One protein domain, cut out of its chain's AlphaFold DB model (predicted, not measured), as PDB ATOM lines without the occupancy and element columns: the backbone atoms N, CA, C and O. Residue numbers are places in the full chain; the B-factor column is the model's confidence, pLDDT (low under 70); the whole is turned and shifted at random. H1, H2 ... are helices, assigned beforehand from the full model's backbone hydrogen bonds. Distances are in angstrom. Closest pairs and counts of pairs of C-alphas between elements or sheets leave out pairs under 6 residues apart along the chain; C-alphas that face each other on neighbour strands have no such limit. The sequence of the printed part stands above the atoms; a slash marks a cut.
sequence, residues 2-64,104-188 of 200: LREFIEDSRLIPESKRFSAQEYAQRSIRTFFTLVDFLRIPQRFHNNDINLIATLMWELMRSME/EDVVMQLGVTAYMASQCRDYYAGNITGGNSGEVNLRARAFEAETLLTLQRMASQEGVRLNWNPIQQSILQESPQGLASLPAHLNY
ATOM      1  N   LEU A   2     -31.712  -5.350  -0.228       96.00
ATOM      2  CA  LEU A   2     -32.803  -4.893  -1.089       96.00
ATOM      3  C   LEU A   2     -32.905  -3.362  -1.118       96.00
ATOM      4  O   LEU A   2     -33.114  -2.794  -2.184       96.00
ATOM      5  N   ARG A   3     -32.722  -2.689   0.029       96.50
ATOM      6  CA  ARG A   3     -32.717  -1.219   0.102       96.50
ATOM      7  C   ARG A   3     -31.704  -0.602  -0.860       96.50
ATOM      8  O   ARG A   3     -32.084   0.196  -1.705       96.50
ATOM      9  N   GLU A   4     -30.447  -1.013  -0.728       96.94
ATOM     10  CA  GLU A   4     -29.330  -0.551  -1.558       96.94
ATOM     11  C   GLU A   4     -29.605  -0.826  -3.038       96.94
ATOM     12  O   GLU A   4     -29.493   0.072  -3.858       96.94
ATOM     13  N   PHE A   5     -30.107  -2.019  -3.372       97.44
ATOM     14  CA  PHE A   5     -30.470  -2.359  -4.746       97.44
ATOM     15  C   PHE A   5     -31.543  -1.430  -5.342       97.44
ATOM     16  O   PHE A   5     -31.444  -1.028  -6.501       97.44
ATOM     17  N   ILE A   6     -32.564  -1.069  -4.554       97.12
ATOM     18  CA  ILE A   6     -33.608  -0.112  -4.958       97.12
ATOM     19  C   ILE A   6     -33.046   1.310  -5.082       97.12
ATOM     20  O   ILE A   6     -33.463   2.071  -5.954       97.12
ATOM     21  N   GLU A   7     -32.137   1.706  -4.197       96.44
ATOM     22  CA  GLU A   7     -31.500   3.022  -4.245       96.44
ATOM     23  C   GLU A   7     -30.585   3.146  -5.470       96.44
ATOM     24  O   GLU A   7     -30.704   4.115  -6.220       96.44
ATOM     25  N   ASP A   8     -29.777   2.125  -5.749       97.06
ATOM     26  CA  ASP A   8     -28.890   2.056  -6.910       97.06
ATOM     27  C   ASP A   8     -29.661   2.057  -8.233       97.06
ATOM     28  O   ASP A   8     -29.259   2.725  -9.191       97.06
ATOM     29  N   SER A   9     -30.802   1.363  -8.311       96.50
ATOM     30  CA  SER A   9     -31.608   1.335  -9.537       96.50
ATOM     31  C   SER A   9     -32.162   2.717  -9.898       96.50
ATOM     32  O   SER A   9     -32.296   3.047 -11.078       96.50
ATOM     33  N   ARG A  10     -32.423   3.573  -8.902       95.62
ATOM     34  CA  ARG A  10     -32.875   4.959  -9.116       95.62
ATOM     35  C   ARG A  10     -31.783   5.855  -9.699       95.62
ATOM     36  O   ARG A  10     -32.106   6.889 -10.281       95.62
ATOM     37  N   LEU A  11     -30.515   5.459  -9.577       95.00
ATOM     38  CA  LEU A  11     -29.364   6.179 -10.133       95.00
ATOM     39  C   LEU A  11     -29.109   5.857 -11.613       95.00
ATOM     40  O   LEU A  11     -28.225   6.461 -12.225       95.00
ATOM     41  N   ILE A  12     -29.870   4.932 -12.216       93.56
ATOM     42  CA  ILE A  12     -29.784   4.653 -13.653       93.56
ATOM     43  C   ILE A  12     -30.069   5.957 -14.430       93.56
ATOM     44  O   ILE A  12     -31.125   6.564 -14.235       93.56
ATOM     45  N   PRO A  13     -29.163   6.422 -15.315       89.12
ATOM     46  CA  PRO A  13     -29.351   7.701 -15.987       89.12
ATOM     47  C   PRO A  13     -30.420   7.620 -17.083       89.12
ATOM     48  O   PRO A  13     -30.689   6.558 -17.646       89.12
ATOM     49  N   GLU A  14     -30.999   8.771 -17.428       83.44
ATOM     50  CA  GLU A  14     -32.003   8.855 -18.491       83.44
ATOM     51  C   GLU A  14     -31.449   8.485 -19.865       83.44
ATOM     52  O   GLU A  14     -30.413   8.990 -20.303       83.44
ATOM     53  N   SER A  15     -32.213   7.665 -20.590       78.56
ATOM     54  CA  SER A  15     -31.825   7.096 -21.884       78.56
ATOM     55  C   SER A  15     -31.596   8.125 -22.990       78.56
ATOM     56  O   SER A  15     -30.830   7.859 -23.912       78.56
ATOM     57  N   LYS A  16     -32.203   9.317 -22.890       75.31
ATOM     58  CA  LYS A  16     -32.123  10.400 -23.891       75.31
ATOM     59  C   LYS A  16     -30.697  10.900 -24.164       75.31
ATOM     60  O   LYS A  16     -30.502  11.675 -25.093       75.31
ATOM     61  N   ARG A  17     -29.718  10.502 -23.345       76.38
ATOM     62  CA  ARG A  17     -28.318  10.938 -23.435       76.38
ATOM     63  C   ARG A  17     -27.375   9.894 -24.033       76.38
ATOM     64  O   ARG A  17     -26.205  10.206 -24.221       76.38
ATOM     65  N   PHE A  18     -27.848   8.681 -24.309       89.06
ATOM     66  CA  PHE A  18     -26.987   7.584 -24.747       89.06
ATOM     67  C   PHE A  18     -26.989   7.421 -26.265       89.06
ATOM     68  O   PHE A  18     -28.013   7.594 -26.928       89.06
ATOM     69  N   SER A  19     -25.848   7.001 -26.811       92.94
ATOM     70  CA  SER A  19     -25.825   6.393 -28.145       92.94
ATOM     71  C   SER A  19     -26.597   5.063 -28.141       92.94
ATOM     72  O   SER A  19     -26.798   4.457 -27.087       92.94
ATOM     73  N   ALA A  20     -26.999   4.558 -29.313       90.81
ATOM     74  CA  ALA A  20     -27.694   3.268 -29.408       90.81
ATOM     75  C   ALA A  20     -26.867   2.105 -28.822       90.81
ATOM     76  O   ALA A  20     -27.400   1.260 -28.104       90.81
ATOM     77  N   GLN A  21     -25.554   2.095 -29.074       93.19
ATOM     78  CA  GLN A  21     -24.640   1.089 -28.532       93.19
ATOM     79  C   GLN A  21     -24.534   1.183 -27.005       93.19
ATOM     80  O   GLN A  21     -24.597   0.163 -26.319       93.19
ATOM     81  N   GLU A  22     -24.414   2.397 -26.464       93.94
ATOM     82  CA  GLU A  22     -24.365   2.603 -25.017       93.94
ATOM     83  C   GLU A  22     -25.686   2.206 -24.347       93.94
ATOM     84  O   GLU A  22     -25.674   1.524 -23.320       93.94
ATOM     85  N   TYR A  23     -26.829   2.568 -24.942       93.44
ATOM     86  CA  TYR A  23     -28.140   2.148 -24.452       93.44
ATOM     87  C   TYR A  23     -28.244   0.618 -24.405       93.44
ATOM     88  O   TYR A  23     -28.693   0.062 -23.398       93.44
ATOM     89  N   ALA A  24     -27.782  -0.066 -25.457       93.81
ATOM     90  CA  ALA A  24     -27.805  -1.520 -25.529       93.81
ATOM     91  C   ALA A  24     -26.936  -2.168 -24.440       93.81
ATOM     92  O   ALA A  24     -27.421  -3.002 -23.674       93.81
ATOM     93  N   GLN A  25     -25.679  -1.735 -24.308       95.06
ATOM     94  CA  GLN A  25     -24.756  -2.246 -23.287       95.06
ATOM     95  C   GLN A  25     -25.297  -2.038 -21.870       95.06
ATOM     96  O   GLN A  25     -25.263  -2.955 -21.047       95.06
ATOM     97  N   ARG A  26     -25.834  -0.846 -21.581       95.75
ATOM     98  CA  ARG A  26     -26.434  -0.540 -20.279       95.75
ATOM     99  C   ARG A  26     -27.674  -1.382 -20.019       95.75
ATOM    100  O   ARG A  26     -27.807  -1.903 -18.923       95.75
ATOM    101  N   SER A  27     -28.546  -1.554 -21.007       96.25
ATOM    102  CA  SER A  27     -29.762  -2.361 -20.860       96.25
ATOM    103  C   SER A  27     -29.441  -3.823 -20.569       96.25
ATOM    104  O   SER A  27     -29.986  -4.378 -19.621       96.25
ATOM    105  N   ILE A  28     -28.504  -4.416 -21.314       96.06
ATOM    106  CA  ILE A  28     -28.048  -5.793 -21.085       96.06
ATOM    107  C   ILE A  28     -27.436  -5.924 -19.685       96.06
ATOM    108  O   ILE A  28     -27.803  -6.823 -18.932       96.06
ATOM    109  N   ARG A  29     -26.554  -4.996 -19.291       96.56
ATOM    110  CA  ARG A  29     -25.948  -4.996 -17.950       96.56
ATOM    111  C   ARG A  29     -26.988  -4.854 -16.838       96.56
ATOM    112  O   ARG A  29     -26.893  -5.546 -15.826       96.56
ATOM    113  N   THR A  30     -27.956  -3.960 -17.000       97.75
ATOM    114  CA  THR A  30     -29.038  -3.765 -16.032       97.75
ATOM    115  C   THR A  30     -29.893  -5.021 -15.936       97.75
ATOM    116  O   THR A  30     -30.176  -5.470 -14.834       97.75
ATOM    117  N   PHE A  31     -30.240  -5.635 -17.066       97.88
ATOM    118  CA  PHE A  31     -31.002  -6.876 -17.074       97.88
ATOM    119  C   PHE A  31     -30.245  -8.001 -16.355       97.88
ATOM    120  O   PHE A  31     -30.785  -8.597 -15.427       97.88
ATOM    121  N   PHE A  32     -28.963  -8.220 -16.668       97.62
ATOM    122  CA  PHE A  32     -28.147  -9.197 -15.940       97.62
ATOM    123  C   PHE A  32     -28.014  -8.873 -14.450       97.62
ATOM    124  O   PHE A  32     -28.006  -9.792 -13.641       97.62
ATOM    125  N   THR A  33     -27.990  -7.597 -14.063       98.06
ATOM    126  CA  THR A  33     -28.030  -7.190 -12.648       98.06
ATOM    127  C   THR A  33     -29.323  -7.647 -11.951       98.06
ATOM    128  O   THR A  33     -29.258  -8.099 -10.808       98.06
ATOM    129  N   LEU A  34     -30.483  -7.587 -12.623       98.56
ATOM    130  CA  LEU A  34     -31.747  -8.125 -12.091       98.56
ATOM    131  C   LEU A  34     -31.676  -9.649 -11.924       98.56
ATOM    132  O   LEU A  34     -32.036 -10.178 -10.874       98.56
ATOM    133  N   VAL A  35     -31.171 -10.351 -12.941       98.31
ATOM    134  CA  VAL A  35     -31.011 -11.815 -12.918       98.31
ATOM    135  C   VAL A  35     -30.041 -12.246 -11.817       98.31
ATOM    136  O   VAL A  35     -30.332 -13.170 -11.062       98.31
ATOM    137  N   ASP A  36     -28.916 -11.545 -11.676       98.12
ATOM    138  CA  ASP A  36     -27.923 -11.771 -10.625       98.12
ATOM    139  C   ASP A  36     -28.513 -11.563  -9.229       98.12
ATOM    140  O   ASP A  36     -28.243 -12.349  -8.321       98.12
ATOM    141  N   PHE A  37     -29.336 -10.526  -9.048       98.56
ATOM    142  CA  PHE A  37     -30.032 -10.304  -7.786       98.56
ATOM    143  C   PHE A  37     -30.915 -11.503  -7.429       98.56
ATOM    144  O   PHE A  37     -30.812 -12.008  -6.315       98.56
ATOM    145  N   LEU A  38     -31.713 -11.998  -8.380       98.56
ATOM    146  CA  LEU A  38     -32.620 -13.128  -8.161       98.56
ATOM    147  C   LEU A  38     -31.913 -14.474  -8.010       98.56
ATOM    148  O   LEU A  38     -32.429 -15.328  -7.299       98.56
ATOM    149  N   ARG A  39     -30.779 -14.710  -8.676       97.06
ATOM    150  CA  ARG A  39     -30.133 -16.035  -8.677       97.06
ATOM    151  C   ARG A  39     -29.207 -16.284  -7.490       97.06
ATOM    152  O   ARG A  39     -28.961 -17.436  -7.160       97.06
ATOM    153  N   ILE A  40     -28.652 -15.235  -6.875       97.06
ATOM    154  CA  ILE A  40     -27.662 -15.377  -5.798       97.06
ATOM    155  C   ILE A  40     -28.394 -15.588  -4.460       97.06
ATOM    156  O   ILE A  40     -29.022 -14.642  -3.973       97.06
ATOM    157  N   PRO A  41     -28.271 -16.757  -3.797       96.25
ATOM    158  CA  PRO A  41     -29.026 -17.058  -2.576       96.25
ATOM    159  C   PRO A  41     -28.725 -16.122  -1.407       96.25
ATOM    160  O   PRO A  41     -29.555 -15.941  -0.532       96.25
ATOM    161  N   GLN A  42     -27.543 -15.499  -1.374       96.00
ATOM    162  CA  GLN A  42     -27.197 -14.501  -0.357       96.00
ATOM    163  C   GLN A  42     -27.943 -13.177  -0.571       96.00
ATOM    164  O   GLN A  42     -28.114 -12.417   0.383       96.00
ATOM    165  N   ARG A  43     -28.378 -12.902  -1.811       96.81
ATOM    166  CA  ARG A  43     -29.103 -11.685  -2.184       96.81
ATOM    167  C   ARG A  43     -30.611 -11.856  -2.157       96.81
ATOM    168  O   ARG A  43     -31.299 -10.950  -1.703       96.81
ATOM    169  N   PHE A  44     -31.105 -13.007  -2.603       97.94
ATOM    170  CA  PHE A  44     -32.530 -13.292  -2.703       97.94
ATOM    171  C   PHE A  44     -32.857 -14.638  -2.061       97.94
ATOM    172  O   PHE A  44     -32.453 -15.683  -2.560       97.94
ATOM    173  N   HIS A  45     -33.563 -14.620  -0.929       95.56
ATOM    174  CA  HIS A  45     -33.712 -15.787  -0.048       95.56
ATOM    175  C   HIS A  45     -34.884 -16.685  -0.466       95.56
ATOM    176  O   HIS A  45     -35.815 -16.909   0.308       95.56
ATOM    177  N   ASN A  46     -34.860 -17.179  -1.706       97.31
ATOM    178  CA  ASN A  46     -35.881 -18.081  -2.234       97.31
ATOM    179  C   ASN A  46     -35.285 -19.057  -3.254       97.31
ATOM    180  O   ASN A  46     -34.988 -18.677  -4.385       97.31
ATOM    181  N   ASN A  47     -35.150 -20.320  -2.846       95.56
ATOM    182  CA  ASN A  47     -34.464 -21.342  -3.627       95.56
ATOM    183  C   ASN A  47     -35.130 -21.609  -4.987       95.56
ATOM    184  O   ASN A  47     -34.427 -21.737  -5.985       95.56
ATOM    185  N   ASP A  48     -36.463 -21.645  -5.053       95.12
ATOM    186  CA  ASP A  48     -37.169 -21.917  -6.309       95.12
ATOM    187  C   ASP A  48     -36.935 -20.798  -7.331       95.12
ATOM    188  O   ASP A  48     -36.631 -21.074  -8.495       95.12
ATOM    189  N   ILE A  49     -36.973 -19.536  -6.881       97.62
ATOM    190  CA  ILE A  49     -36.630 -18.382  -7.724       97.62
ATOM    191  C   ILE A  49     -35.145 -18.395  -8.101       97.62
ATOM    192  O   ILE A  49     -34.806 -18.169  -9.264       97.62
ATOM    193  N   ASN A  50     -34.252 -18.698  -7.149       96.75
ATOM    194  CA  ASN A  50     -32.814 -18.749  -7.410       96.75
ATOM    195  C   ASN A  50     -32.488 -19.753  -8.522       96.75
ATOM    196  O   ASN A  50     -31.690 -19.456  -9.414       96.75
ATOM    197  N   LEU A  51     -33.119 -20.931  -8.490       94.56
ATOM    198  CA  LEU A  51     -32.871 -21.988  -9.460       94.56
ATOM    199  C   LEU A  51     -33.353 -21.609 -10.868       94.56
ATOM    200  O   LEU A  51     -32.594 -21.785 -11.823       94.56
ATOM    201  N   ILE A  52     -34.563 -21.050 -11.026       95.81
ATOM    202  CA  ILE A  52     -35.038 -20.637 -12.361       95.81
ATOM    203  C   ILE A  52     -34.250 -19.444 -12.911       95.81
ATOM    204  O   ILE A  52     -33.963 -19.395 -14.106       95.81
ATOM    205  N   ALA A  53     -33.842 -18.506 -12.053       96.81
ATOM    206  CA  ALA A  53     -33.013 -17.379 -12.460       96.81
ATOM    207  C   ALA A  53     -31.605 -17.842 -12.867       96.81
ATOM    208  O   ALA A  53     -31.049 -17.332 -13.838       96.81
ATOM    209  N   THR A  54     -31.054 -18.848 -12.175       95.19
ATOM    210  CA  THR A  54     -29.786 -19.495 -12.550       95.19
ATOM    211  C   THR A  54     -29.897 -20.171 -13.910       95.19
ATOM    212  O   THR A  54     -29.045 -19.944 -14.762       95.19
ATOM    213  N   LEU A  55     -30.961 -20.947 -14.144       93.69
ATOM    214  CA  LEU A  55     -31.209 -21.573 -15.443       93.69
ATOM    215  C   LEU A  55     -31.244 -20.527 -16.561       93.69
ATOM    216  O   LEU A  55     -30.515 -20.646 -17.538       93.69
ATOM    217  N   MET A  56     -32.056 -19.479 -16.400       95.19
ATOM    218  CA  MET A  56     -32.150 -18.416 -17.397       95.19
ATOM    219  C   MET A  56     -30.785 -17.760 -17.650       95.19
ATOM    220  O   MET A  56     -30.423 -17.542 -18.803       95.19
ATOM    221  N   TRP A  57     -30.010 -17.478 -16.596       95.12
ATOM    222  CA  TRP A  57     -28.662 -16.919 -16.718       95.12
ATOM    223  C   TRP A  57     -27.728 -17.802 -17.551       95.12
ATOM    224  O   TRP A  57     -27.077 -17.287 -18.459       95.12
ATOM    225  N   GLU A  58     -27.690 -19.111 -17.282       92.19
ATOM    226  CA  GLU A  58     -26.850 -20.052 -18.035       92.19
ATOM    227  C   GLU A  58     -27.237 -20.087 -19.513       92.19
ATOM    228  O   GLU A  58     -26.370 -19.943 -20.369       92.19
ATOM    229  N   LEU A  59     -28.537 -20.177 -19.808       91.62
ATOM    230  CA  LEU A  59     -29.059 -20.209 -21.177       91.62
ATOM    231  C   LEU A  59     -28.734 -18.935 -21.969       91.62
ATOM    232  O   LEU A  59     -28.484 -18.979 -23.172       91.62
ATOM    233  N   MET A  60     -28.728 -17.778 -21.306       92.19
ATOM    234  CA  MET A  60     -28.341 -16.519 -21.945       92.19
ATOM    235  C   MET A  60     -26.826 -16.416 -22.122       92.19
ATOM    236  O   MET A  60     -26.362 -15.923 -23.147       92.19
ATOM    237  N   ARG A  61     -26.040 -16.899 -21.151       91.12
ATOM    238  CA  ARG A  61     -24.575 -16.937 -21.242       91.12
ATOM    239  C   ARG A  61     -24.099 -17.872 -22.355       91.12
ATOM    240  O   ARG A  61     -23.136 -17.531 -23.039       91.12
ATOM    241  N   SER A  62     -24.764 -19.012 -22.551       89.25
ATOM    242  CA  SER A  62     -24.488 -19.954 -23.643       89.25
ATOM    243  C   SER A  62     -25.069 -19.515 -24.993       89.25
ATOM    244  O   SER A  62     -24.872 -20.211 -25.986       89.25
ATOM    245  N   MET A  63     -25.723 -18.344 -25.055       88.00
ATOM    246  CA  MET A  63     -26.382 -17.794 -26.246       88.00
ATOM    247  C   MET A  63     -27.529 -18.655 -26.789       88.00
ATOM    248  O   MET A  63     -27.953 -18.462 -27.928       88.00
ATOM    249  N   GLU A  64     -28.069 -19.572 -25.989       88.62
ATOM    250  CA  GLU A  64     -29.220 -20.372 -26.398       88.62
ATOM    251  C   GLU A  64     -30.534 -19.586 -26.303       88.62
ATOM    252  O   GLU A  64     -31.435 -19.809 -27.105       88.62
ATOM    253  N   GLU A 104     -37.806   3.400 -12.441       96.38
ATOM    254  CA  GLU A 104     -39.104   3.771 -11.873       96.38
ATOM    255  C   GLU A 104     -39.629   2.717 -10.892       96.38
ATOM    256  O   GLU A 104     -40.060   3.072  -9.795       96.38
ATOM    257  N   ASP A 105     -39.559   1.433 -11.255       97.38
ATOM    258  CA  ASP A 105     -40.064   0.333 -10.432       97.38
ATOM    259  C   ASP A 105     -39.239  -0.949 -10.632       97.38
ATOM    260  O   ASP A 105     -39.639  -1.904 -11.303       97.38
ATOM    261  N   VAL A 106     -38.057  -0.986 -10.013       97.94
ATOM    262  CA  VAL A 106     -37.181  -2.168 -10.037       97.94
ATOM    263  C   VAL A 106     -37.847  -3.408  -9.435       97.94
ATOM    264  O   VAL A 106     -37.548  -4.527  -9.841       97.94
ATOM    265  N   VAL A 107     -38.778  -3.230  -8.495       98.06
ATOM    266  CA  VAL A 107     -39.478  -4.332  -7.829       98.06
ATOM    267  C   VAL A 107     -40.413  -5.030  -8.815       98.06
ATOM    268  O   VAL A 107     -40.420  -6.259  -8.881       98.06
ATOM    269  N   MET A 108     -41.138  -4.268  -9.639       98.00
ATOM    270  CA  MET A 108     -41.904  -4.819 -10.758       98.00
ATOM    271  C   MET A 108     -40.988  -5.550 -11.738       98.00
ATOM    272  O   MET A 108     -41.279  -6.678 -12.125       98.00
ATOM    273  N   GLN A 109     -39.849  -4.955 -12.101       98.38
ATOM    274  CA  GLN A 109     -38.934  -5.572 -13.065       98.38
ATOM    275  C   GLN A 109     -38.293  -6.865 -12.543       98.38
ATOM    276  O   GLN A 109     -38.084  -7.787 -13.328       98.38
ATOM    277  N   LEU A 110     -38.034  -6.988 -11.238       98.56
ATOM    278  CA  LEU A 110     -37.630  -8.258 -10.621       98.56
ATOM    279  C   LEU A 110     -38.731  -9.321 -10.748       98.56
ATOM    280  O   LEU A 110     -38.440 -10.443 -11.156       98.56
ATOM    281  N   GLY A 111     -39.991  -8.966 -10.471       98.38
ATOM    282  CA  GLY A 111     -41.132  -9.865 -10.677       98.38
ATOM    283  C   GLY A 111     -41.231 -10.350 -12.127       98.38
ATOM    284  O   GLY A 111     -41.244 -11.554 -12.381       98.38
ATOM    285  N   VAL A 112     -41.198  -9.423 -13.086       97.94
ATOM    286  CA  VAL A 112     -41.245  -9.754 -14.518       97.94
ATOM    287  C   VAL A 112     -40.031 -10.589 -14.938       97.94
ATOM    288  O   VAL A 112     -40.154 -11.493 -15.757       97.94
ATOM    289  N   THR A 113     -38.854 -10.353 -14.359       98.44
ATOM    290  CA  THR A 113     -37.662 -11.175 -14.628       98.44
ATOM    291  C   THR A 113     -37.879 -12.627 -14.187       98.44
ATOM    292  O   THR A 113     -37.536 -13.545 -14.932       98.44
ATOM    293  N   ALA A 114     -38.501 -12.858 -13.026       98.44
ATOM    294  CA  ALA A 114     -38.873 -14.200 -12.576       98.44
ATOM    295  C   ALA A 114     -39.965 -14.836 -13.456       98.44
ATOM    296  O   ALA A 114     -39.886 -16.026 -13.766       98.44
ATOM    297  N   TYR A 115     -40.935 -14.040 -13.922       98.06
ATOM    298  CA  TYR A 115     -41.923 -14.476 -14.912       98.06
ATOM    299  C   TYR A 115     -41.233 -15.000 -16.181       98.06
ATOM    300  O   TYR A 115     -41.502 -16.121 -16.620       98.06
ATOM    301  N   MET A 116     -40.301 -14.223 -16.748       97.38
ATOM    302  CA  MET A 116     -39.550 -14.623 -17.944       97.38
ATOM    303  C   MET A 116     -38.701 -15.868 -17.684       97.38
ATOM    304  O   MET A 116     -38.684 -16.778 -18.507       97.38
ATOM    305  N   ALA A 117     -38.061 -15.965 -16.515       96.75
ATOM    306  CA  ALA A 117     -37.294 -17.146 -16.128       96.75
ATOM    307  C   ALA A 117     -38.164 -18.416 -16.048       96.75
ATOM    308  O   ALA A 117     -37.725 -19.487 -16.474       96.75
ATOM    309  N   SER A 118     -39.414 -18.307 -15.579       96.69
ATOM    310  CA  SER A 118     -40.371 -19.420 -15.632       96.69
ATOM    311  C   SER A 118     -40.690 -19.819 -17.071       96.69
ATOM    312  O   SER A 118     -40.702 -21.009 -17.372       96.69
ATOM    313  N   GLN A 119     -40.903 -18.856 -17.971       95.19
ATOM    314  CA  GLN A 119     -41.178 -19.155 -19.380       95.19
ATOM    315  C   GLN A 119     -39.972 -19.789 -20.087       95.19
ATOM    316  O   GLN A 119     -40.146 -20.750 -20.834       95.19
ATOM    317  N   CYS A 120     -38.749 -19.346 -19.784       93.56
ATOM    318  CA  CYS A 120     -37.526 -20.019 -20.227       93.56
ATOM    319  C   CYS A 120     -37.527 -21.488 -19.781       93.56
ATOM    320  O   CYS A 120     -37.345 -22.389 -20.599       93.56
ATOM    321  N   ARG A 121     -37.800 -21.756 -18.497       93.62
ATOM    322  CA  ARG A 121     -37.908 -23.128 -17.977       93.62
ATOM    323  C   ARG A 121     -38.984 -23.933 -18.710       93.62
ATOM    324  O   ARG A 121     -38.753 -25.093 -19.038       93.62
ATOM    325  N   ASP A 122     -40.154 -23.346 -18.943       93.69
ATOM    326  CA  ASP A 122     -41.256 -23.990 -19.662       93.69
ATOM    327  C   ASP A 122     -40.869 -24.349 -21.103       93.69
ATOM    328  O   ASP A 122     -41.160 -25.458 -21.549       93.69
ATOM    329  N   TYR A 123     -40.167 -23.464 -21.811       92.19
ATOM    330  CA  TYR A 123     -39.701 -23.722 -23.172       92.19
ATOM    331  C   TYR A 123     -38.774 -24.945 -23.223       92.19
ATOM    332  O   TYR A 123     -39.043 -25.898 -23.954       92.19
ATOM    333  N   TYR A 124     -37.738 -24.979 -22.380       89.38
ATOM    334  CA  TYR A 124     -36.772 -26.084 -22.380       89.38
ATOM    335  C   TYR A 124     -37.315 -27.388 -21.791       89.38
ATOM    336  O   TYR A 124     -36.742 -28.453 -22.024       89.38
ATOM    337  N   ALA A 125     -38.402 -27.323 -21.021       89.12
ATOM    338  CA  ALA A 125     -39.129 -28.499 -20.557       89.12
ATOM    339  C   ALA A 125     -40.089 -29.061 -21.625       89.12
ATOM    340  O   ALA A 125     -40.742 -30.069 -21.374       89.12
ATOM    341  N   GLY A 126     -40.203 -28.419 -22.796       88.25
ATOM    342  CA  GLY A 126     -41.158 -28.804 -23.839       88.25
ATOM    343  C   GLY A 126     -42.606 -28.425 -23.510       88.25
ATOM    344  O   GLY A 126     -43.534 -28.930 -24.135       88.25
ATOM    345  N   ASN A 127     -42.809 -27.528 -22.542       88.00
ATOM    346  CA  ASN A 127     -44.123 -27.103 -22.073       88.00
ATOM    347  C   ASN A 127     -44.637 -25.842 -22.770       88.00
ATOM    348  O   ASN A 127     -45.746 -25.428 -22.462       88.00
ATOM    349  N   ILE A 128     -43.892 -25.209 -23.677       86.12
ATOM    350  CA  ILE A 128     -44.457 -24.155 -24.532       86.12
ATOM    351  C   ILE A 128     -44.902 -24.791 -25.841       86.12
ATOM    352  O   ILE A 128     -44.105 -25.039 -26.742       86.12
ATOM    353  N   THR A 129     -46.202 -25.051 -25.931       75.56
ATOM    354  CA  THR A 129     -46.872 -25.549 -27.134       75.56
ATOM    355  C   THR A 129     -48.048 -24.630 -27.469       75.56
ATOM    356  O   THR A 129     -48.560 -23.916 -26.607       75.56
ATOM    357  N   GLY A 130     -48.523 -24.642 -28.717       66.31
ATOM    358  CA  GLY A 130     -49.648 -23.788 -29.125       66.31
ATOM    359  C   GLY A 130     -50.941 -23.993 -28.312       66.31
ATOM    360  O   GLY A 130     -51.790 -23.108 -28.309       66.31
ATOM    361  N   GLY A 131     -51.089 -25.126 -27.610       65.94
ATOM    362  CA  GLY A 131     -52.299 -25.497 -26.867       65.94
ATOM    363  C   GLY A 131     -52.294 -25.217 -25.358       65.94
ATOM    364  O   GLY A 131     -53.349 -25.328 -24.744       65.94
ATOM    365  N   ASN A 132     -51.160 -24.859 -24.743       77.56
ATOM    366  CA  ASN A 132     -51.044 -24.746 -23.277       77.56
ATOM    367  C   ASN A 132     -50.535 -23.381 -22.781       77.56
ATOM    368  O   ASN A 132     -50.031 -23.256 -21.663       77.56
ATOM    369  N   SER A 133     -50.727 -22.331 -23.584       83.50
ATOM    370  CA  SER A 133     -50.345 -20.953 -23.239       83.50
ATOM    371  C   SER A 133     -50.959 -20.463 -21.919       83.50
ATOM    372  O   SER A 133     -50.303 -19.741 -21.169       83.50
ATOM    373  N   GLY A 134     -52.183 -20.894 -21.589       90.69
ATOM    374  CA  GLY A 134     -52.844 -20.567 -20.322       90.69
ATOM    375  C   GLY A 134     -52.116 -21.129 -19.098       90.69
ATOM    376  O   GLY A 134     -51.893 -20.405 -18.131       90.69
ATOM    377  N   GLU A 135     -51.686 -22.391 -19.151       94.06
ATOM    378  CA  GLU A 135     -50.962 -23.032 -18.047       94.06
ATOM    379  C   GLU A 135     -49.550 -22.463 -17.873       94.06
ATOM    380  O   GLU A 135     -49.111 -22.247 -16.743       94.06
ATOM    381  N   VAL A 136     -48.855 -22.185 -18.982       93.56
ATOM    382  CA  VAL A 136     -47.538 -21.523 -18.973       93.56
ATOM    383  C   VAL A 136     -47.641 -20.155 -18.302       93.56
ATOM    384  O   VAL A 136     -46.853 -19.836 -17.413       93.56
ATOM    385  N   ASN A 137     -48.642 -19.356 -18.679       94.19
ATOM    386  CA  ASN A 137     -48.858 -18.041 -18.078       94.19
ATOM    387  C   ASN A 137     -49.235 -18.146 -16.598       94.19
ATOM    388  O   ASN A 137     -48.725 -17.369 -15.794       94.19
ATOM    389  N   LEU A 138     -50.067 -19.118 -16.216       95.50
ATOM    390  CA  LEU A 138     -50.432 -19.332 -14.816       95.50
ATOM    391  C   LEU A 138     -49.203 -19.674 -13.957       95.50
ATOM    392  O   LEU A 138     -49.019 -19.090 -12.890       95.50
ATOM    393  N   ARG A 139     -48.320 -20.558 -14.442       96.12
ATOM    394  CA  ARG A 139     -47.041 -20.854 -13.776       96.12
ATOM    395  C   ARG A 139     -46.173 -19.608 -13.657       96.12
ATOM    396  O   ARG A 139     -45.721 -19.292 -12.558       96.12
ATOM    397  N   ALA A 140     -45.984 -18.880 -14.753       96.75
ATOM    398  CA  ALA A 140     -45.158 -17.681 -14.762       96.75
ATOM    399  C   ALA A 140     -45.685 -16.595 -13.801       96.75
ATOM    400  O   ALA A 140     -44.893 -15.998 -13.070       96.75
ATOM    401  N   ARG A 141     -47.011 -16.411 -13.707       97.31
ATOM    402  CA  ARG A 141     -47.647 -15.523 -12.715       97.31
ATOM    403  C   ARG A 141     -47.405 -15.966 -11.277       97.31
ATOM    404  O   ARG A 141     -47.133 -15.120 -10.430       97.31
ATOM    405  N   ALA A 142     -47.438 -17.265 -10.991       97.94
ATOM    406  CA  ALA A 142     -47.142 -17.761  -9.651       97.94
ATOM    407  C   ALA A 142     -45.675 -17.520  -9.245       97.94
ATOM    408  O   ALA A 142     -45.415 -17.146  -8.102       97.94
ATOM    409  N   PHE A 143     -44.722 -17.662 -10.175       98.31
ATOM    410  CA  PHE A 143     -43.310 -17.306  -9.953       98.31
ATOM    411  C   PHE A 143     -43.110 -15.800  -9.736       98.31
ATOM    412  O   PHE A 143     -42.339 -15.384  -8.864       98.31
ATOM    413  N   GLU A 144     -43.820 -14.971 -10.499       98.50
ATOM    414  CA  GLU A 144     -43.831 -13.520 -10.313       98.50
ATOM    415  C   GLU A 144     -44.377 -13.140  -8.929       98.50
ATOM    416  O   GLU A 144     -43.729 -12.399  -8.190       98.50
ATOM    417  N   ALA A 145     -45.514 -13.712  -8.526       98.62
ATOM    418  CA  ALA A 145     -46.115 -13.483  -7.215       98.62
ATOM    419  C   ALA A 145     -45.208 -13.952  -6.064       98.62
ATOM    420  O   ALA A 145     -45.008 -13.212  -5.101       98.62
ATOM    421  N   GLU A 146     -44.598 -15.136  -6.174       98.69
ATOM    422  CA  GLU A 146     -43.629 -15.648  -5.192       98.69
ATOM    423  C   GLU A 146     -42.431 -14.701  -5.028       98.69
ATOM    424  O   GLU A 146     -41.951 -14.451  -3.914       98.69
ATOM    425  N   THR A 147     -41.982 -14.111  -6.138       98.75
ATOM    426  CA  THR A 147     -40.918 -13.106  -6.133       98.75
ATOM    427  C   THR A 147     -41.354 -11.857  -5.367       98.75
ATOM    428  O   THR A 147     -40.641 -11.416  -4.465       98.75
ATOM    429  N   LEU A 148     -42.548 -11.325  -5.648       98.62
ATOM    430  CA  LEU A 148     -43.093 -10.149  -4.958       98.62
ATOM    431  C   LEU A 148     -43.296 -10.395  -3.452       98.62
ATOM    432  O   LEU A 148     -42.904  -9.560  -2.635       98.62
ATOM    433  N   LEU A 149     -43.830 -11.556  -3.061       98.56
ATOM    434  CA  LEU A 149     -44.004 -11.949  -1.654       98.56
ATOM    435  C   LEU A 149     -42.660 -12.101  -0.927       98.56
ATOM    436  O   LEU A 149     -42.518 -11.732   0.242       98.56
ATOM    437  N   THR A 150     -41.636 -12.616  -1.608       98.50
ATOM    438  CA  THR A 150     -40.274 -12.693  -1.059       98.50
ATOM    439  C   THR A 150     -39.675 -11.301  -0.868       98.50
ATOM    440  O   THR A 150     -39.172 -11.004   0.217       98.50
ATOM    441  N   LEU A 151     -39.815 -10.410  -1.854       98.38
ATOM    442  CA  LEU A 151     -39.388  -9.012  -1.740       98.38
ATOM    443  C   LEU A 151     -40.112  -8.284  -0.603       98.38
ATOM    444  O   LEU A 151     -39.484  -7.512   0.115       98.38
ATOM    445  N   GLN A 152     -41.399  -8.565  -0.383       98.06
ATOM    446  CA  GLN A 152     -42.158  -8.014   0.740       98.06
ATOM    447  C   GLN A 152     -41.548  -8.396   2.092       98.06
ATOM    448  O   GLN A 152     -41.364  -7.538   2.958       98.06
ATOM    449  N   ARG A 153     -41.213  -9.682   2.265       98.06
ATOM    450  CA  ARG A 153     -40.579 -10.197   3.488       98.06
ATOM    451  C   ARG A 153     -39.216  -9.546   3.713       98.06
ATOM    452  O   ARG A 153     -38.963  -9.040   4.804       98.06
ATOM    453  N   MET A 154     -38.385  -9.488   2.672       97.88
ATOM    454  CA  MET A 154     -37.073  -8.832   2.721       97.88
ATOM    455  C   MET A 154     -37.196  -7.341   3.065       97.88
ATOM    456  O   MET A 154     -36.486  -6.836   3.930       97.88
ATOM    457  N   ALA A 155     -38.134  -6.629   2.440       97.44
ATOM    458  CA  ALA A 155     -38.361  -5.214   2.701       97.44
ATOM    459  C   ALA A 155     -38.807  -4.963   4.147       97.44
ATOM    460  O   ALA A 155     -38.292  -4.053   4.794       97.44
ATOM    461  N   SER A 156     -39.691  -5.811   4.686       97.19
ATOM    462  CA  SER A 156     -40.095  -5.750   6.094       97.19
ATOM    463  C   SER A 156     -38.910  -5.937   7.046       97.19
ATOM    464  O   SER A 156     -38.834  -5.239   8.053       97.19
ATOM    465  N   GLN A 157     -37.984  -6.851   6.739       97.00
ATOM    466  CA  GLN A 157     -36.775  -7.086   7.541       97.00
ATOM    467  C   GLN A 157     -35.797  -5.904   7.484       97.00
ATOM    468  O   GLN A 157     -35.147  -5.587   8.474       97.00
ATOM    469  N   GLU A 158     -35.714  -5.227   6.338       96.69
ATOM    470  CA  GLU A 158     -34.842  -4.064   6.128       96.69
ATOM    471  C   GLU A 158     -35.506  -2.717   6.476       96.69
ATOM    472  O   GLU A 158     -34.910  -1.658   6.254       96.69
ATOM    473  N   GLY A 159     -36.743  -2.716   6.987       96.00
ATOM    474  CA  GLY A 159     -37.499  -1.492   7.281       96.00
ATOM    475  C   GLY A 159     -37.775  -0.627   6.042       96.00
ATOM    476  O   GLY A 159     -37.831   0.598   6.137       96.00
ATOM    477  N   VAL A 160     -37.887  -1.250   4.869       95.62
ATOM    478  CA  VAL A 160     -38.208  -0.604   3.592       95.62
ATOM    479  C   VAL A 160     -39.704  -0.735   3.333       95.62
ATOM    480  O   VAL A 160     -40.274  -1.821   3.414       95.62
ATOM    481  N   ARG A 161     -40.357   0.372   2.976       94.25
ATOM    482  CA  ARG A 161     -41.760   0.354   2.554       94.25
ATOM    483  C   ARG A 161     -41.846   0.129   1.047       94.25
ATOM    484  O   ARG A 161     -41.434   0.992   0.277       94.25
ATOM    485  N   LEU A 162     -42.428  -0.997   0.642       95.44
ATOM    486  CA  LEU A 162     -42.837  -1.231  -0.742       95.44
ATOM    487  C   LEU A 162     -44.269  -0.736  -0.946       95.44
ATOM    488  O   LEU A 162     -45.122  -0.923  -0.079       95.44
ATOM    489  N   ASN A 163     -44.528  -0.113  -2.092       93.62
ATOM    490  CA  ASN A 163     -45.873   0.262  -2.513       93.62
ATOM    491  C   ASN A 163     -46.183  -0.499  -3.799       93.62
ATOM    492  O   ASN A 163     -45.524  -0.272  -4.810       93.62
ATOM    493  N   TRP A 164     -47.170  -1.390  -3.749       96.31
ATOM    494  CA  TRP A 164     -47.570  -2.170  -4.914       96.31
ATOM    495  C   TRP A 164     -48.352  -1.309  -5.895       96.31
ATOM    496  O   TRP A 164     -49.387  -0.739  -5.532       96.31
ATOM    497  N   ASN A 165     -47.884  -1.250  -7.136       96.75
ATOM    498  CA  ASN A 165     -48.646  -0.693  -8.241       96.75
ATOM    499  C   ASN A 165     -49.864  -1.598  -8.568       96.75
ATOM    500  O   ASN A 165     -49.911  -2.752  -8.131       96.75
ATOM    501  N   PRO A 166     -50.862  -1.115  -9.334       97.50
ATOM    502  CA  PRO A 166     -52.070  -1.894  -9.623       97.50
ATOM    503  C   PRO A 166     -51.812  -3.254 -10.291       97.50
ATOM    504  O   PRO A 166     -52.534  -4.210 -10.030       97.50
ATOM    505  N   ILE A 167     -50.764  -3.366 -11.115       96.56
ATOM    506  CA  ILE A 167     -50.406  -4.623 -11.784       96.56
ATOM    507  C   ILE A 167     -49.873  -5.626 -10.755       96.56
ATOM    508  O   ILE A 167     -50.339  -6.760 -10.708       96.56
ATOM    509  N   GLN A 168     -48.957  -5.198  -9.881       97.94
ATOM    510  CA  GLN A 168     -48.438  -6.024  -8.782       97.94
ATOM    511  C   GLN A 168     -49.560  -6.486  -7.847       97.94
ATOM    512  O   GLN A 168     -49.563  -7.633  -7.410       97.94
ATOM    513  N   GLN A 169     -50.538  -5.619  -7.567       98.00
ATOM    514  CA  GLN A 169     -51.716  -5.989  -6.781       98.00
ATOM    515  C   GLN A 169     -52.551  -7.073  -7.473       98.00
ATOM    516  O   GLN A 169     -52.922  -8.036  -6.811       98.00
ATOM    517  N   SER A 170     -52.796  -6.958  -8.784       98.00
ATOM    518  CA  SER A 170     -53.501  -7.991  -9.564       98.00
ATOM    519  C   SER A 170     -52.770  -9.332  -9.510       98.00
ATOM    520  O   SER A 170     -53.378 -10.352  -9.208       98.00
ATOM    521  N   ILE A 171     -51.446  -9.327  -9.707       98.00
ATOM    522  CA  ILE A 171     -50.616 -10.541  -9.641       98.00
ATOM    523  C   ILE A 171     -50.740 -11.218  -8.268       98.00
ATOM    524  O   ILE A 171     -50.945 -12.428  -8.177       98.00
ATOM    525  N   LEU A 172     -50.658 -10.436  -7.188       98.12
ATOM    526  CA  LEU A 172     -50.799 -10.943  -5.821       98.12
ATOM    527  C   LEU A 172     -52.230 -11.399  -5.496       98.12
ATOM    528  O   LEU A 172     -52.409 -12.243  -4.625       98.12
ATOM    529  N   GLN A 173     -53.253 -10.873  -6.171       97.69
ATOM    530  CA  GLN A 173     -54.632 -11.353  -6.036       97.69
ATOM    531  C   GLN A 173     -54.851 -12.676  -6.777       97.69
ATOM    532  O   GLN A 173     -55.531 -13.558  -6.258       97.69
ATOM    533  N   GLU A 174     -54.262 -12.829  -7.964       96.25
ATOM    534  CA  GLU A 174     -54.334 -14.052  -8.769       96.25
ATOM    535  C   GLU A 174     -53.549 -15.214  -8.135       96.25
ATOM    536  O   GLU A 174     -53.943 -16.371  -8.263       96.25
ATOM    537  N   SER A 175     -52.436 -14.929  -7.451       97.31
ATOM    538  CA  SER A 175     -51.571 -15.931  -6.803       97.31
ATOM    539  C   SER A 175     -51.148 -15.493  -5.389       97.31
ATOM    540  O   SER A 175     -49.975 -15.195  -5.149       97.31
ATOM    541  N   PRO A 176     -52.079 -15.471  -4.414       97.75
ATOM    542  CA  PRO A 176     -51.856 -14.883  -3.086       97.75
ATOM    543  C   PRO A 176     -50.846 -15.634  -2.215       97.75
ATOM    544  O   PRO A 176     -50.366 -15.090  -1.223       97.75
ATOM    545  N   GLN A 177     -50.517 -16.875  -2.572       97.56
ATOM    546  CA  GLN A 177     -49.517 -17.701  -1.892       97.56
ATOM    547  C   GLN A 177     -48.338 -18.036  -2.819       97.56
ATOM    548  O   GLN A 177     -47.674 -19.052  -2.628       97.56
ATOM    549  N   GLY A 178     -48.114 -17.222  -3.861       97.12
ATOM    550  CA  GLY A 178     -47.040 -17.442  -4.826       97.12
ATOM    551  C   GLY A 178     -47.164 -18.811  -5.486       97.12
ATOM    552  O   GLY A 178     -48.243 -19.163  -5.977       97.12
ATOM    553  N   LEU A 179     -46.096 -19.609  -5.432       96.44
ATOM    554  CA  LEU A 179     -46.051 -20.948  -6.035       96.44
ATOM    555  C   LEU A 179     -47.049 -21.931  -5.417       96.44
ATOM    556  O   LEU A 179     -47.550 -22.808  -6.121       96.44
ATOM    557  N   ALA A 180     -47.392 -21.771  -4.137       96.44
ATOM    558  CA  ALA A 180     -48.380 -22.624  -3.476       96.44
ATOM    559  C   ALA A 180     -49.813 -22.398  -3.996       96.44
ATOM    560  O   ALA A 180     -50.696 -23.209  -3.730       96.44
ATOM    561  N   SER A 181     -50.041 -21.334  -4.776       95.69
ATOM    562  CA  SER A 181     -51.321 -21.085  -5.452       95.69
ATOM    563  C   SER A 181     -51.528 -21.988  -6.678       95.69
ATOM    564  O   SER A 181     -52.639 -22.057  -7.204       95.69
ATOM    565  N   LEU A 182     -50.477 -22.662  -7.166       94.94
ATOM    566  CA  LEU A 182     -50.568 -23.508  -8.352       94.94
ATOM    567  C   LEU A 182     -51.287 -24.834  -8.062       94.94
ATOM    568  O   LEU A 182     -50.993 -25.499  -7.066       94.94
ATOM    569  N   PRO A 183     -52.152 -25.303  -8.983       93.62
ATOM    570  CA  PRO A 183     -52.584 -26.693  -9.008       93.62
ATOM    571  C   PRO A 183     -51.385 -27.649  -8.999       93.62
ATOM    572  O   PRO A 183     -50.414 -27.438  -9.725       93.62
ATOM    573  N   ALA A 184     -51.477 -28.744  -8.239       90.50
ATOM    574  CA  ALA A 184     -50.358 -29.670  -8.030       90.50
ATOM    575  C   ALA A 184     -49.732 -30.202  -9.335       90.50
ATOM    576  O   ALA A 184     -48.519 -30.351  -9.411       90.50
ATOM    577  N   HIS A 185     -50.536 -30.436 -10.377       90.12
ATOM    578  CA  HIS A 185     -50.056 -30.931 -11.675       90.12
ATOM    579  C   HIS A 185     -49.244 -29.898 -12.478       90.12
ATOM    580  O   HIS A 185     -48.542 -30.273 -13.411       90.12
ATOM    581  N   LEU A 186     -49.329 -28.611 -12.128       91.31
ATOM    582  CA  LEU A 186     -48.542 -27.540 -12.747       91.31
ATOM    583  C   LEU A 186     -47.244 -27.257 -11.984       91.31
ATOM    584  O   LEU A 186     -46.398 -26.508 -12.474       91.31
ATOM    585  N   ASN A 187     -47.069 -27.845 -10.800       88.25
ATOM    586  CA  ASN A 187     -45.833 -27.739 -10.046       88.25
ATOM    587  C   ASN A 187     -44.892 -28.881 -10.441       88.25
ATOM    588  O   ASN A 187     -45.082 -30.027 -10.038       88.25
ATOM    589  N   TYR A 188     -43.878 -28.567 -11.242       86.75
ATOM    590  CA  TYR A 188     -42.866 -29.529 -11.657       86.75
ATOM    591  C   TYR A 188     -41.455 -28.967 -11.417       86.75
ATOM    592  O   TYR A 188     -41.236 -27.753 -11.537       86.75
TER     593      TYR A 188
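AT A GLANCE: This is residues 2 to 64 and 104 to 188 of the 200 residues of an uncharacterized protein of Candidatus Roizmanbacteria bacterium CG09_land_8_20_14_0_10_41_9 (UniProt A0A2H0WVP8). The core is a helical hairpin of two long helices, H4 and H5; H3 and the last residues of H2 cross one side of it, while H6 crosses H5 on the opposite side. H1 packs on H5 at residues 151 to 155, near that helix's end, and short H7 packs on H5 at residues 139 to 149; where H4 turns into H5, residues 129 to 134 stick out. The printed part has 148 residues with seven named helices, H1 to H7 in chain order, and no named strand, and its class is all helix. The whole is compact, with a radius of gyration of the C-alphas of 15.8 A and spans of 47 by 38 by 29 A.

HOW THE PARTS SIT: H5, residues 133 to 157, is the hub, touching five other helices. H4, residues 106 to 124, forms a hairpin with H5: they run opposite ways at a steep tilt of 38 degrees, only just past shallow, and their closest C-alphas, Tyr 115 and Ala 140, are 4.6 A apart. H3, residues 47 to 61, touches H4 about perpendicular, only just, at 73 degrees, with the C-alphas of Met 56 and Ala 117 closest at 5.4 A. H3 only just touches H5, with 3 pairs of C-alphas within 8 A, the closest being Ile 49 and Thr 147 at 7.0 A. H2, residues 20 to 39, forms a hairpin with H3 at a shallow tilt of 32 degrees, only just short of steep, and touches H4 with residues 34 to 38 alone, Leu 34 and Leu 110 having the closest C-alphas, 6.1 A apart. H6, residues 166 to 174, touches H5; its closest C-alphas are those of Ala 145 and Leu 172, 5.5 A apart. H7, residues 178 to 181, touches H5, the C-alphas of Glu 146 and Gly 178 coming closest at 3.9 A. H1, residues 2 to 10, touches H5, with the C-alphas of Leu 2 and Ala 155 closest at 6.7 A, and is near H2. Among the pairs that are apart are H2 and H6. In H1 to H6 every O i to N i+4 pair is within hydrogen-bond range; H7 is too short for such a pair.

IN THESE COORDINATES: H5 is 36.4 A long, from C-alpha 133 at (-50.345, -20.953, -23.239) to C-alpha 157 at (-36.775, -7.086, 7.541). H2 measures 28.4 A, H4 26.9 A and H3 20.7 A. H1 begins at C-alpha 2, (-32.803, -4.893, -1.089).

THE WHOLE: The C-alphas of Arg 17 and Ala 184, the two farthest apart, are 48.7 A apart. Residues 65 to 103 are not printed, and C-alphas 64 and 104 are 29.9 A apart across the cut. Of the links that are printed whole, H6 to H7 is tight and the others are short. The mean pLDDT of the printed part is 94.3, with residues 130 to 131 under 70.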